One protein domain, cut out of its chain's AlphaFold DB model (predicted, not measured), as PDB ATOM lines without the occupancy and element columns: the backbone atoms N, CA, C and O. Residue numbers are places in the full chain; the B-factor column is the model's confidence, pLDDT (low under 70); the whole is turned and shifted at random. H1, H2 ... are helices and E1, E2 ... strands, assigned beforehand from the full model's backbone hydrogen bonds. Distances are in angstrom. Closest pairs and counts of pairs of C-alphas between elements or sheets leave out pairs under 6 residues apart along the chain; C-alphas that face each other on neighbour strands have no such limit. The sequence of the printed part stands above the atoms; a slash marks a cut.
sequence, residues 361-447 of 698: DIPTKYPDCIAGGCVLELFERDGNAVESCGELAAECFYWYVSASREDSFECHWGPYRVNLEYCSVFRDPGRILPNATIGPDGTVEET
ATOM      1  N   ASP A 361     153.647 165.155 190.369       83.19
ATOM      2  CA  ASP A 361     152.618 164.171 190.630       83.19
ATOM      3  C   ASP A 361     151.213 164.693 190.301       83.19
ATOM      4  O   ASP A 361     150.304 163.880 190.165       83.19
ATOM      5  N   ILE A 362     151.001 166.010 190.137       79.75
ATOM      6  CA  ILE A 362     149.662 166.571 189.884       79.75
ATOM      7  C   ILE A 362     148.995 165.916 188.667       79.75
ATOM      8  O   ILE A 362     147.860 165.451 188.809       79.75
ATOM      9  N   PRO A 363     149.658 165.803 187.496       79.94
ATOM     10  CA  PRO A 363     149.049 165.168 186.340       79.94
ATOM     11  C   PRO A 363     148.607 163.727 186.515       79.94
ATOM     12  O   PRO A 363     147.636 163.301 185.893       79.94
ATOM     13  N   THR A 364     149.336 162.976 187.334       82.31
ATOM     14  CA  THR A 364     149.124 161.538 187.495       82.31
ATOM     15  C   THR A 364     148.197 161.234 188.670       82.31
ATOM     16  O   THR A 364     147.366 160.333 188.572       82.31
ATOM     17  N   LYS A 365     148.291 161.998 189.766       84.69
ATOM     18  CA  LYS A 365     147.454 161.855 190.966       84.69
ATOM     19  C   LYS A 365     146.094 162.533 190.833       84.69
ATOM     20  O   LYS A 365     145.126 162.027 191.397       84.69
ATOM     21  N   TYR A 366     146.007 163.638 190.089       84.62
ATOM     22  CA  TYR A 366     144.787 164.442 189.944       84.62
ATOM     23  C   TYR A 366     144.438 164.677 188.461       84.62
ATOM     24  O   TYR A 366     144.346 165.825 188.014       84.62
ATOM     25  N   PRO A 367     144.230 163.611 187.666       76.94
ATOM     26  CA  PRO A 367     144.023 163.728 186.220       76.94
ATOM     27  C   PRO A 367     142.761 164.529 185.860       76.94
ATOM     28  O   PRO A 367     142.749 165.244 184.859       76.94
ATOM     29  N   ASP A 368     141.726 164.485 186.700       80.69
ATOM     30  CA  ASP A 368     140.490 165.249 186.488       80.69
ATOM     31  C   ASP A 368     140.735 166.762 186.601       80.69
ATOM     32  O   ASP A 368     140.106 167.567 185.911       80.69
ATOM     33  N   CYS A 369     141.721 167.157 187.408       75.94
ATOM     34  CA  CYS A 369     142.063 168.555 187.624       75.94
ATOM     35  C   CYS A 369     142.841 169.196 186.485       75.94
ATOM     36  O   CYS A 369     142.767 170.409 186.291       75.94
ATOM     37  N   ILE A 370     143.534 168.383 185.695       71.06
ATOM     38  CA  ILE A 370     144.217 168.840 184.491       71.06
ATOM     39  C   ILE A 370     143.241 169.362 183.435       71.06
ATOM     40  O   ILE A 370     143.569 170.288 182.693       71.06
ATOM     41  N   ALA A 371     142.072 168.735 183.328       70.81
ATOM     42  CA  ALA A 371     141.058 169.098 182.346       70.81
ATOM     43  C   ALA A 371     140.001 170.047 182.931       70.81
ATOM     44  O   ALA A 371     139.414 170.834 182.190       70.81
ATOM     45  N   GLY A 372     139.760 169.959 184.245       64.00
ATOM     46  CA  GLY A 372     138.674 170.644 184.946       64.00
ATOM     47  C   GLY A 372     138.987 172.044 185.472       64.00
ATOM     48  O   GLY A 372     138.090 172.667 186.029       64.00
ATOM     49  N   GLY A 373     140.217 172.546 185.313       69.69
ATOM     50  CA  GLY A 373     140.596 173.869 185.821       69.69
ATOM     51  C   GLY A 373     140.593 173.949 187.349       69.69
ATOM     52  O   GLY A 373     140.165 174.959 187.899       69.69
ATOM     53  N   CYS A 374     141.035 172.887 188.034       78.19
ATOM     54  CA  CYS A 374     141.186 172.938 189.487       78.19
ATOM     55  C   CYS A 374     142.165 174.040 189.886       78.19
ATOM     56  O   CYS A 374     143.189 174.254 189.232       78.19
ATOM     57  N   VAL A 375     141.848 174.687 190.998       76.25
ATOM     58  CA  VAL A 375     142.714 175.648 191.667       76.25
ATOM     59  C   VAL A 375     143.174 175.062 192.993       76.25
ATOM     60  O   VAL A 375     142.493 174.212 193.575       76.25
ATOM     61  N   LEU A 376     144.361 175.484 193.425       77.25
ATOM     62  CA  LEU A 376     144.813 175.228 194.779       77.25
ATOM     63  C   LEU A 376     144.161 176.274 195.667       77.25
ATOM     64  O   LEU A 376     144.306 177.468 195.405       77.25
ATOM     65  N   GLU A 377     143.447 175.823 196.680       83.94
ATOM     66  CA  GLU A 377     142.649 176.686 197.531       83.94
ATOM     67  C   GLU A 377     142.780 176.226 198.981       83.94
ATOM     68  O   GLU A 377     142.812 175.027 199.284       83.94
ATOM     69  N   LEU A 378     142.925 177.204 199.870       87.81
ATOM     70  CA  LEU A 378     142.942 176.976 201.304       87.81
ATOM     71  C   LEU A 378     141.501 176.988 201.809       87.81
ATOM     72  O   LEU A 378     140.689 177.782 201.345       87.81
ATOM     73  N   PHE A 379     141.205 176.124 202.766       91.00
ATOM     74  CA  PHE A 379     139.921 176.046 203.437       91.00
ATOM     75  C   PHE A 379     140.123 176.143 204.944       91.00
ATOM     76  O   PHE A 379     141.026 175.497 205.483       91.00
ATOM     77  N   GLU A 380     139.276 176.899 205.628       91.19
ATOM     78  CA  GLU A 380     139.184 176.909 207.086       91.19
ATOM     79  C   GLU A 380     138.211 175.825 207.551       91.19
ATOM     80  O   GLU A 380     137.177 175.577 206.925       91.19
ATOM     81  N   ARG A 381     138.558 175.141 208.640       91.44
ATOM     82  CA  ARG A 381     137.697 174.165 209.304       91.44
ATOM     83  C   ARG A 381     136.960 174.840 210.446       91.44
ATOM     84  O   ARG A 381     137.569 175.175 211.460       91.44
ATOM     85  N   ASP A 382     135.639 174.884 210.337       85.81
ATOM     86  CA  ASP A 382     134.754 175.162 211.464       85.81
ATOM     87  C   ASP A 382     133.976 173.888 211.828       85.81
ATOM     88  O   ASP A 382     132.955 173.516 211.232       85.81
ATOM     89  N   GLY A 383     134.528 173.132 212.778       86.19
ATOM     90  CA  GLY A 383     134.009 171.825 213.173       86.19
ATOM     91  C   GLY A 383     134.032 170.814 212.021       86.19
ATOM     92  O   GLY A 383     135.083 170.276 211.682       86.19
ATOM     93  N   ASN A 384     132.856 170.514 211.457       84.62
ATOM     94  CA  ASN A 384     132.708 169.611 210.304       84.62
ATOM     95  C   ASN A 384     132.518 170.359 208.972       84.62
ATOM     96  O   ASN A 384     132.440 169.711 207.928       84.62
ATOM     97  N   ALA A 385     132.361 171.684 209.006       88.38
ATOM     98  CA  ALA A 385     132.273 172.500 207.807       88.38
ATOM     99  C   ALA A 385     133.682 172.890 207.349       88.38
ATOM    100  O   ALA A 385     134.568 173.128 208.169       88.38
ATOM    101  N   VAL A 386     133.870 172.933 206.032       89.31
ATOM    102  CA  VAL A 386     135.033 173.552 205.403       89.31
ATOM    103  C   VAL A 386     134.539 174.736 204.590       89.31
ATOM    104  O   VAL A 386     133.655 174.576 203.743       89.31
ATOM    105  N   GLU A 387     135.074 175.912 204.875       91.06
ATOM    106  CA  GLU A 387     134.788 177.137 204.134       91.06
ATOM    107  C   GLU A 387     136.017 177.504 203.313       91.06
ATOM    108  O   GLU A 387     137.143 177.383 203.789       91.06
ATOM    109  N   SER A 388     135.809 177.861 202.046       88.25
ATOM    110  CA  SER A 388     136.907 178.326 201.204       88.25
ATOM    111  C   SER A 388     137.432 179.642 201.768       88.25
ATOM    112  O   SER A 388     136.658 180.520 202.124       88.25
ATOM    113  N   CYS A 389     138.751 179.788 201.791       85.12
ATOM    114  CA  CYS A 389     139.427 181.025 202.162       85.12
ATOM    115  C   CYS A 389     139.522 182.032 201.003       85.12
ATOM    116  O   CYS A 389     140.313 182.983 201.059       85.12
ATOM    117  N   GLY A 390     138.774 181.781 199.930       78.00
ATOM    118  CA  GLY A 390     138.822 182.510 198.679       78.00
ATOM    119  C   GLY A 390     140.135 182.324 197.923       78.00
ATOM    120  O   GLY A 390     141.063 181.607 198.321       78.00
ATOM    121  N   GLU A 391     140.231 183.037 196.803       68.12
ATOM    122  CA  GLU A 391     141.498 183.172 196.098       68.12
ATOM    123  C   GLU A 391     142.551 183.740 197.062       68.12
ATOM    124  O   GLU A 391     142.293 184.686 197.805       68.12
ATOM    125  N   LEU A 392     143.744 183.143 197.048       65.81
ATOM    126  CA  LEU A 392     144.881 183.500 197.900       65.81
ATOM    127  C   LEU A 392     144.791 183.269 199.401       65.81
ATOM    128  O   LEU A 392     145.665 183.741 200.125       65.81
ATOM    129  N   ALA A 393     143.768 182.578 199.885       74.44
ATOM    130  CA  ALA A 393     143.494 182.589 201.314       74.44
ATOM    131  C   ALA A 393     143.260 184.012 201.870       74.44
ATOM    132  O   ALA A 393     143.469 184.259 203.058       74.44
ATOM    133  N   ALA A 394     142.837 184.958 201.019       70.19
ATOM    134  CA  ALA A 394     142.631 186.353 201.405       70.19
ATOM    135  C   ALA A 394     141.522 186.526 202.458       70.19
ATOM    136  O   ALA A 394     141.512 187.533 203.168       70.19
ATOM    137  N   GLU A 395     140.611 185.556 202.557       78.75
ATOM    138  CA  GLU A 395     139.523 185.530 203.538       78.75
ATOM    139  C   GLU A 395     139.933 184.821 204.841       78.75
ATOM    140  O   GLU A 395     139.307 185.035 205.870       78.75
ATOM    141  N   CYS A 396     141.045 184.076 204.838       82.00
ATOM    142  CA  CYS A 396     141.578 183.365 206.002       82.00
ATOM    143  C   CYS A 396     142.966 183.875 206.394       82.00
ATOM    144  O   CYS A 396     143.922 183.107 206.494       82.00
ATOM    145  N   PHE A 397     143.122 185.170 206.636       76.94
ATOM    146  CA  PHE A 397     144.418 185.744 207.028       76.94
ATOM    147  C   PHE A 397     144.979 185.131 208.335       76.94
ATOM    148  O   PHE A 397     146.196 185.122 208.525       76.94
ATOM    149  N   TYR A 398     144.136 184.546 209.204       77.56
ATOM    150  CA  TYR A 398     144.568 183.770 210.376       77.56
ATOM    151  C   TYR A 398     145.492 182.612 210.015       77.56
ATOM    152  O   TYR A 398     146.316 182.206 210.835       77.56
ATOM    153  N   TRP A 399     145.402 182.117 208.780       81.56
ATOM    154  CA  TRP A 399     146.338 181.158 208.214       81.56
ATOM    155  C   TRP A 399     147.801 181.554 208.466       81.56
ATOM    156  O   TRP A 399     148.634 180.706 208.770       81.56
ATOM    157  N   TYR A 400     148.127 182.845 208.387       75.12
ATOM    158  CA  TYR A 400     149.502 183.333 208.489       75.12
ATOM    159  C   TYR A 400     150.001 183.523 209.921       75.12
ATOM    160  O   TYR A 400     151.212 183.611 210.114       75.12
ATOM    161  N   VAL A 401     149.111 183.537 210.919       74.25
ATOM    162  CA  VAL A 401     149.449 183.824 212.331       74.25
ATOM    163  C   VAL A 401     149.010 182.727 213.305       74.25
ATOM    164  O   VAL A 401     149.485 182.673 214.432       74.25
ATOM    165  N   SER A 402     148.148 181.797 212.883       77.19
ATOM    166  CA  SER A 402     147.653 180.721 213.745       77.19
ATOM    167  C   SER A 402     148.779 179.760 214.135       77.19
ATOM    168  O   SER A 402     149.563 179.326 213.292       77.19
ATOM    169  N   ALA A 403     148.853 179.393 215.412       75.25
ATOM    170  CA  ALA A 403     149.756 178.342 215.882       75.25
ATOM    171  C   ALA A 403     149.204 176.926 215.605       75.25
ATOM    172  O   ALA A 403     149.970 175.968 215.573       75.25
ATOM    173  N   SER A 404     147.890 176.788 215.380       81.19
ATOM    174  CA  SER A 404     147.176 175.513 215.188       81.19
ATOM    175  C   SER A 404     146.722 175.302 213.739       81.19
ATOM    176  O   SER A 404     145.661 174.739 213.475       81.19
ATOM    177  N   ARG A 405     147.515 175.774 212.774       82.50
ATOM    178  CA  ARG A 405     147.176 175.755 211.342       82.50
ATOM    179  C   ARG A 405     146.753 174.383 210.817       82.50
ATOM    180  O   ARG A 405     145.792 174.283 210.062       82.50
ATOM    181  N   GLU A 406     147.461 173.330 211.219       83.19
ATOM    182  CA  GLU A 406     147.190 171.955 210.773       83.19
ATOM    183  C   GLU A 406     145.824 171.428 211.229       83.19
ATOM    184  O   GLU A 406     145.209 170.597 210.547       83.19
ATOM    185  N   ASP A 407     145.330 171.947 212.351       87.12
ATOM    186  CA  ASP A 407     144.029 171.596 212.910       87.12
ATOM    187  C   ASP A 407     142.917 172.457 212.308       87.12
ATOM    188  O   ASP A 407     141.828 171.950 212.029       87.12
ATOM    189  N   SER A 408     143.213 173.737 212.067       88.44
ATOM    190  CA  SER A 408     142.241 174.750 211.647       88.44
ATOM    191  C   SER A 408     142.056 174.865 210.137       88.44
ATOM    192  O   SER A 408     141.069 175.448 209.715       88.44
ATOM    193  N   PHE A 409     142.949 174.320 209.306       90.81
ATOM    194  CA  PHE A 409     142.856 174.507 207.854       90.81
ATOM    195  C   PHE A 409     143.122 173.235 207.049       90.81
ATOM    196  O   PHE A 409     143.704 172.252 207.520       90.81
ATOM    197  N   GLU A 410     142.670 173.240 205.801       92.50
ATOM    198  CA  GLU A 410     142.954 172.222 204.794       92.50
ATOM    199  C   GLU A 410     143.383 172.887 203.494       92.50
ATOM    200  O   GLU A 410     142.877 173.939 203.127       92.50
ATOM    201  N   CYS A 411     144.291 172.249 202.767       88.56
ATOM    202  CA  CYS A 411     144.605 172.647 201.406       88.56
ATOM    203  C   CYS A 411     143.936 171.669 200.449       88.56
ATOM    204  O   CYS A 411     144.030 170.449 200.634       88.56
ATOM    205  N   HIS A 412     143.266 172.192 199.430       87.38
ATOM    206  CA  HIS A 412     142.584 171.394 198.422       87.38
ATOM    207  C   HIS A 412     143.067 171.784 197.030       87.38
ATOM    208  O   HIS A 412     143.291 172.950 196.727       87.38
ATOM    209  N   TRP A 413     143.225 170.783 196.171       83.44
ATOM    210  CA  TRP A 413     143.420 170.938 194.737       83.44
ATOM    211  C   TRP A 413     142.132 170.490 194.048       83.44
ATOM    212  O   TRP A 413     141.900 169.293 193.852       83.44
ATOM    213  N   GLY A 414     141.242 171.440 193.753       84.19
ATOM    214  CA  GLY A 414     139.860 171.125 193.382       84.19
ATOM    215  C   GLY A 414     139.156 170.299 194.471       84.19
ATOM    216  O   GLY A 414     139.134 170.730 195.616       84.19
ATOM    217  N   PRO A 415     138.587 169.113 194.172       85.38
ATOM    218  CA  PRO A 415     137.909 168.291 195.180       85.38
ATOM    219  C   PRO A 415     138.865 167.448 196.045       85.38
ATOM    220  O   PRO A 415     138.406 166.687 196.899       85.38
ATOM    221  N   TYR A 416     140.175 167.490 195.783       88.00
ATOM    222  CA  TYR A 416     141.142 166.625 196.450       88.00
ATOM    223  C   TYR A 416     141.843 167.364 197.579       88.00
ATOM    224  O   TYR A 416     142.581 168.314 197.334       88.00
ATOM    225  N   ARG A 417     141.719 166.855 198.804       89.75
ATOM    226  CA  ARG A 417     142.561 167.297 199.913       89.75
ATOM    227  C   ARG A 417     144.021 166.914 199.652       89.75
ATOM    228  O   ARG A 417     144.322 165.750 199.371       89.75
ATOM    229  N   VAL A 418     144.919 167.882 199.776       87.50
ATOM    230  CA  VAL A 418     146.368 167.722 199.597       87.50
ATOM    231  C   VAL A 418     147.124 168.109 200.873       87.50
ATOM    232  O   VAL A 418     146.506 168.474 201.875       87.50
ATOM    233  N   ASN A 419     148.457 167.973 200.878       86.94
ATOM    234  CA  ASN A 419     149.259 168.434 202.012       86.94
ATOM    235  C   ASN A 419     149.043 169.947 202.188       86.94
ATOM    236  O   ASN A 419     149.098 170.703 201.219       86.94
ATOM    237  N   LEU A 420     148.787 170.368 203.424       83.62
ATOM    238  CA  LEU A 420     148.563 171.759 203.792       83.62
ATOM    239  C   LEU A 420     149.733 172.667 203.396       83.62
ATOM    240  O   LEU A 420     149.515 173.790 202.943       83.62
ATOM    241  N   GLU A 421     150.959 172.149 203.472       78.75
ATOM    242  CA  GLU A 421     152.169 172.840 203.024       78.75
ATOM    243  C   GLU A 421     152.101 173.232 201.552       78.75
ATOM    244  O   GLU A 421     152.753 174.191 201.167       78.75
ATOM    245  N   TYR A 422     151.300 172.574 200.710       79.38
ATOM    246  CA  TYR A 422     151.195 172.988 199.313       79.38
ATOM    247  C   TYR A 422     150.572 174.374 199.208       79.38
ATOM    248  O   TYR A 422     151.087 175.181 198.450       79.38
ATOM    249  N   CYS A 423     149.578 174.716 200.030       76.69
ATOM    250  CA  CYS A 423     149.017 176.071 200.063       76.69
ATOM    251  C   CYS A 423     150.013 177.112 200.618       76.69
ATOM    252  O   CYS A 423     149.841 178.302 200.373       76.69
ATOM    253  N   SER A 424     151.100 176.684 201.280       67.50
ATOM    254  CA  SER A 424     152.211 177.562 201.703       67.50
ATOM    255  C   SER A 424     152.989 178.176 200.579       67.50
ATOM    256  O   SER A 424     153.592 179.234 200.749       67.50
ATOM    257  N   VAL A 425     153.042 177.455 199.463       59.66
ATOM    258  CA  VAL A 425     154.011 177.681 198.404       59.66
ATOM    259  C   VAL A 425     153.493 178.751 197.428       59.66
ATOM    260  O   VAL A 425     154.210 179.139 196.525       59.66
ATOM    261  N   PHE A 426     152.283 179.301 197.600       59.56
ATOM    262  CA  PHE A 426     151.639 180.166 196.601       59.56
ATOM    263  C   PHE A 426     151.425 181.582 197.146       59.56
ATOM    264  O   PHE A 426     150.681 181.779 198.098       59.56
ATOM    265  N   ARG A 427     152.111 182.572 196.550       50.75
ATOM    266  CA  ARG A 427     152.076 183.989 196.971       50.75
ATOM    267  C   ARG A 427     150.907 184.801 196.403       50.75
ATOM    268  O   ARG A 427     150.389 185.640 197.125       50.75
ATOM    269  N   ASP A 428     150.533 184.576 195.136       44.94
ATOM    270  CA  ASP A 428     149.569 185.394 194.368       44.94
ATOM    271  C   ASP A 428     148.560 184.516 193.595       44.94
ATOM    272  O   ASP A 428     148.906 183.391 193.205       44.94
ATOM    273  N   PRO A 429     147.306 184.971 193.357       33.16
ATOM    274  CA  PRO A 429     146.295 184.141 192.730       33.16
ATOM    275  C   PRO A 429     146.713 183.951 191.287       33.16
ATOM    276  O   PRO A 429     146.976 184.897 190.543       33.16
ATOM    277  N   GLY A 430     146.852 182.690 190.917       34.47
ATOM    278  CA  GLY A 430     147.412 182.348 189.636       34.47
ATOM    279  C   GLY A 430     148.839 182.865 189.460       34.47
ATOM    280  O   GLY A 430     149.150 183.388 188.401       34.47
ATOM    281  N   ARG A 431     149.706 182.739 190.465       37.38
ATOM    282  CA  ARG A 431     151.159 182.614 190.297       37.38
ATOM    283  C   ARG A 431     151.653 181.507 191.231       37.38
ATOM    284  O   ARG A 431     151.862 181.754 192.411       37.38
ATOM    285  N   ILE A 432     151.864 180.286 190.725       44.53
ATOM    286  CA  ILE A 432     152.798 179.352 191.378       44.53
ATOM    287  C   ILE A 432     154.116 180.121 191.363       44.53
ATOM    288  O   ILE A 432     154.577 180.559 190.328       44.53
ATOM    289  N   LEU A 433     154.698 180.460 192.482       45.78
ATOM    290  CA  LEU A 433     156.131 180.688 192.531       45.78
ATOM    291  C   LEU A 433     156.501 179.651 193.543       45.78
ATOM    292  O   LEU A 433     156.012 179.808 194.651       45.78
ATOM    293  N   PRO A 434     157.232 178.570 193.209       46.22
ATOM    294  CA  PRO A 434     157.786 177.764 194.279       46.22
ATOM    295  C   PRO A 434     158.446 178.761 195.228       46.22
ATOM    296  O   PRO A 434     159.299 179.531 194.782       46.22
ATOM    297  N   ASN A 435     157.921 178.865 196.454       56.62
ATOM    298  CA  ASN A 435     158.472 179.710 197.499       56.62
ATOM    299  C   ASN A 435     159.796 179.095 197.824       56.62
ATOM    300  O   ASN A 435     159.887 178.221 198.667       56.62
ATOM    301  N   ALA A 436     160.763 179.431 196.998       54.75
ATOM    302  CA  ALA A 436     162.012 178.767 196.961       54.75
ATOM    303  C   ALA A 436     163.041 179.704 196.378       54.75
ATOM    304  O   ALA A 436     162.855 180.307 195.316       54.75
ATOM    305  N   THR A 437     164.137 179.826 197.096       59.94
ATOM    306  CA  THR A 437     165.325 180.472 196.576       59.94
ATOM    307  C   THR A 437     166.025 179.467 195.674       59.94
ATOM    308  O   THR A 437     166.179 178.291 196.006       59.94
ATOM    309  N   ILE A 438     166.414 179.920 194.484       57.72
ATOM    310  CA  ILE A 438     167.292 179.129 193.629       57.72
ATOM    311  C   ILE A 438     168.713 179.454 194.074       57.72
ATOM    312  O   ILE A 438     169.195 180.572 193.873       57.72
ATOM    313  N   GLY A 439     169.361 178.485 194.715       65.50
ATOM    314  CA  GLY A 439     170.762 178.567 195.083       65.50
ATOM    315  C   GLY A 439     171.652 178.765 193.848       65.50
ATOM    316  O   GLY A 439     171.260 178.449 192.722       65.50
ATOM    317  N   PRO A 440     172.888 179.261 194.021       60.91
ATOM    318  CA  PRO A 440     173.825 179.477 192.914       60.91
ATOM    319  C   PRO A 440     174.196 178.190 192.149       60.91
ATOM    320  O   PRO A 440     174.736 178.262 191.046       60.91
ATOM    321  N   ASP A 441     173.914 177.015 192.712       66.62
ATOM    322  CA  ASP A 441     174.079 175.697 192.093       66.62
ATOM    323  C   ASP A 441     172.807 175.174 191.394       66.62
ATOM    324  O   ASP A 441     172.817 174.071 190.847       66.62
ATOM    325  N   GLY A 442     171.729 175.963 191.377       60.12
ATOM    326  CA  GLY A 442     170.432 175.585 190.821       60.12
ATOM    327  C   GLY A 442     169.544 174.788 191.777       60.12
ATOM    328  O   GLY A 442     168.454 174.385 191.365       60.12
ATOM    329  N   THR A 443     169.977 174.554 193.023       68.25
ATOM    330  CA  THR A 443     169.132 173.911 194.038       68.25
ATOM    331  C   THR A 443     167.956 174.804 194.405       68.25
ATOM    332  O   THR A 443     168.081 176.022 194.474       68.25
ATOM    333  N   VAL A 444     166.797 174.187 194.611       60.44
ATOM    334  CA  VAL A 444     165.573 174.856 195.050       60.44
ATOM    335  C   VAL A 444     165.481 174.666 196.549       60.44
ATOM    336  O   VAL A 444     165.197 173.562 197.010       60.44
ATOM    337  N   GLU A 445     165.761 175.715 197.309       66.75
ATOM    338  CA  GLU A 445     165.507 175.715 198.743       66.75
ATOM    339  C   GLU A 445     164.097 176.238 198.958       66.75
ATOM    340  O   GLU A 445     163.870 177.444 198.930       66.75
ATOM    341  N   GLU A 446     163.141 175.325 199.130       63.66
ATOM    342  CA  GLU A 446     161.789 175.693 199.529       63.66
ATOM    343  C   GLU A 446     161.856 176.465 200.852       63.66
ATOM    344  O   GLU A 446     162.401 175.991 201.842       63.66
ATOM    345  N   THR A 447     161.328 177.681 200.844       58.06
ATOM    346  CA  THR A 447     161.001 178.501 201.998       58.06
ATOM    347  C   THR A 447     159.517 178.287 202.280       58.06
ATOM    348  O   THR A 447     158.670 178.934 201.653       58.06
TER     349      THR A 447
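AT A GLANCE: This is residues 361 to 447 of the 698 residues of an uncharacterized protein of Cellulomonas composti (UniProt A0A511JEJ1). A small curled sheet of four strands, built from the hairpins E1-E2 and E3-E4, has the short helix H5 over it, with the short helices H3 and H4 near one end of E3. Two more short helices, H1 and H2, make a small head off the sheet, and the hairpin E6-E7 forms an arm reaching away from it. The printed part has 87 residues with five named helices and seven named strands, in the order H1 H2 E1 E2 H3 H4 E3 E4 H5 E5 E6 E7; the class is mixed, helices and strands. The larger sheet runs E2 E1 E3 E4, all antiparallel. The whole is only just compact, close to loose, with a radius of gyration of the C-alphas of 14.0 A and spans of 45 by 34 by 19 A.

IN THESE COORDINATES: H1 is residues 362 to 365, with C-alpha 362 at (149.662, 166.571, 189.884), and H2 is residues 367 to 372, 8.8 A long. E1, residues 376 to 382, is 19.5 A long and begins at C-alpha 376, (144.813, 175.228, 194.779). E2 is residues 385 to 388, 10.0 A, H3 residues 397 to 400 and H4 residues 405 to 408. E3, residues 409 to 413, is 13.6 A long. E4 is residues 416 to 418, H5 residues 420 to 424, E5 residues 426 to 428 and E6 residues 436 to 438. E7, residues 444 to 446, ends at C-alpha 446, (161.789, 175.693, 199.529).

HOW THE PARTS SIT: The sheet E2 E1 E3 E4 is strongly twisted. N 380 and O 387 of E1 and E2 are 2.9 A apart, N 379 and O 410 of E1 and E3 2.8 A, and N 413 and O 416 of E3 and E4 2.8 A, each within hydrogen-bond range. E2, H3 H4 and E3 form a split strand-helix-strand unit, two strands running the same way with E1 between them, and its crossover is right-handed. H5 is on the sheet at a height over the sheet of 7.6 A, only just over E3, on which 3 of its 5 C-alphas fall; the closest C-alphas of H5 and E3, Leu 420 and Cys 411, are 4.7 A apart. H3 and H4 only graze the sheet. H1 and H2 are not on it; they only just touch, only at the corner, with 3 pairs of C-alphas within 8 A, the closest Pro 363 and Ile 370, 6.3 A. E5 pairs with no named strand, but its residues 426 to 428 pair antiparallel with residues 431 to 432. E6 and E7 are antiparallel, with N 445 and O 437 2.9 A apart, and both are apart from E3 and H5. In H2, 1 of 2 O i to N i+4 pairs is within hydrogen-bond range, in H5 0 of 1 beside 2 of 2 O i to N i+3 pairs, and H1, H3 and H4 are too short for an O i to N i+4 pair.

THE WHOLE: The two C-alphas farthest apart, Asn 384 and Pro 440, are 45.7 A apart. The printed part has no cut and no long link. The mean pLDDT of the printed part is 74.3, and residues 372 to 373, 391 to 392 and 424 to 447 are under 70.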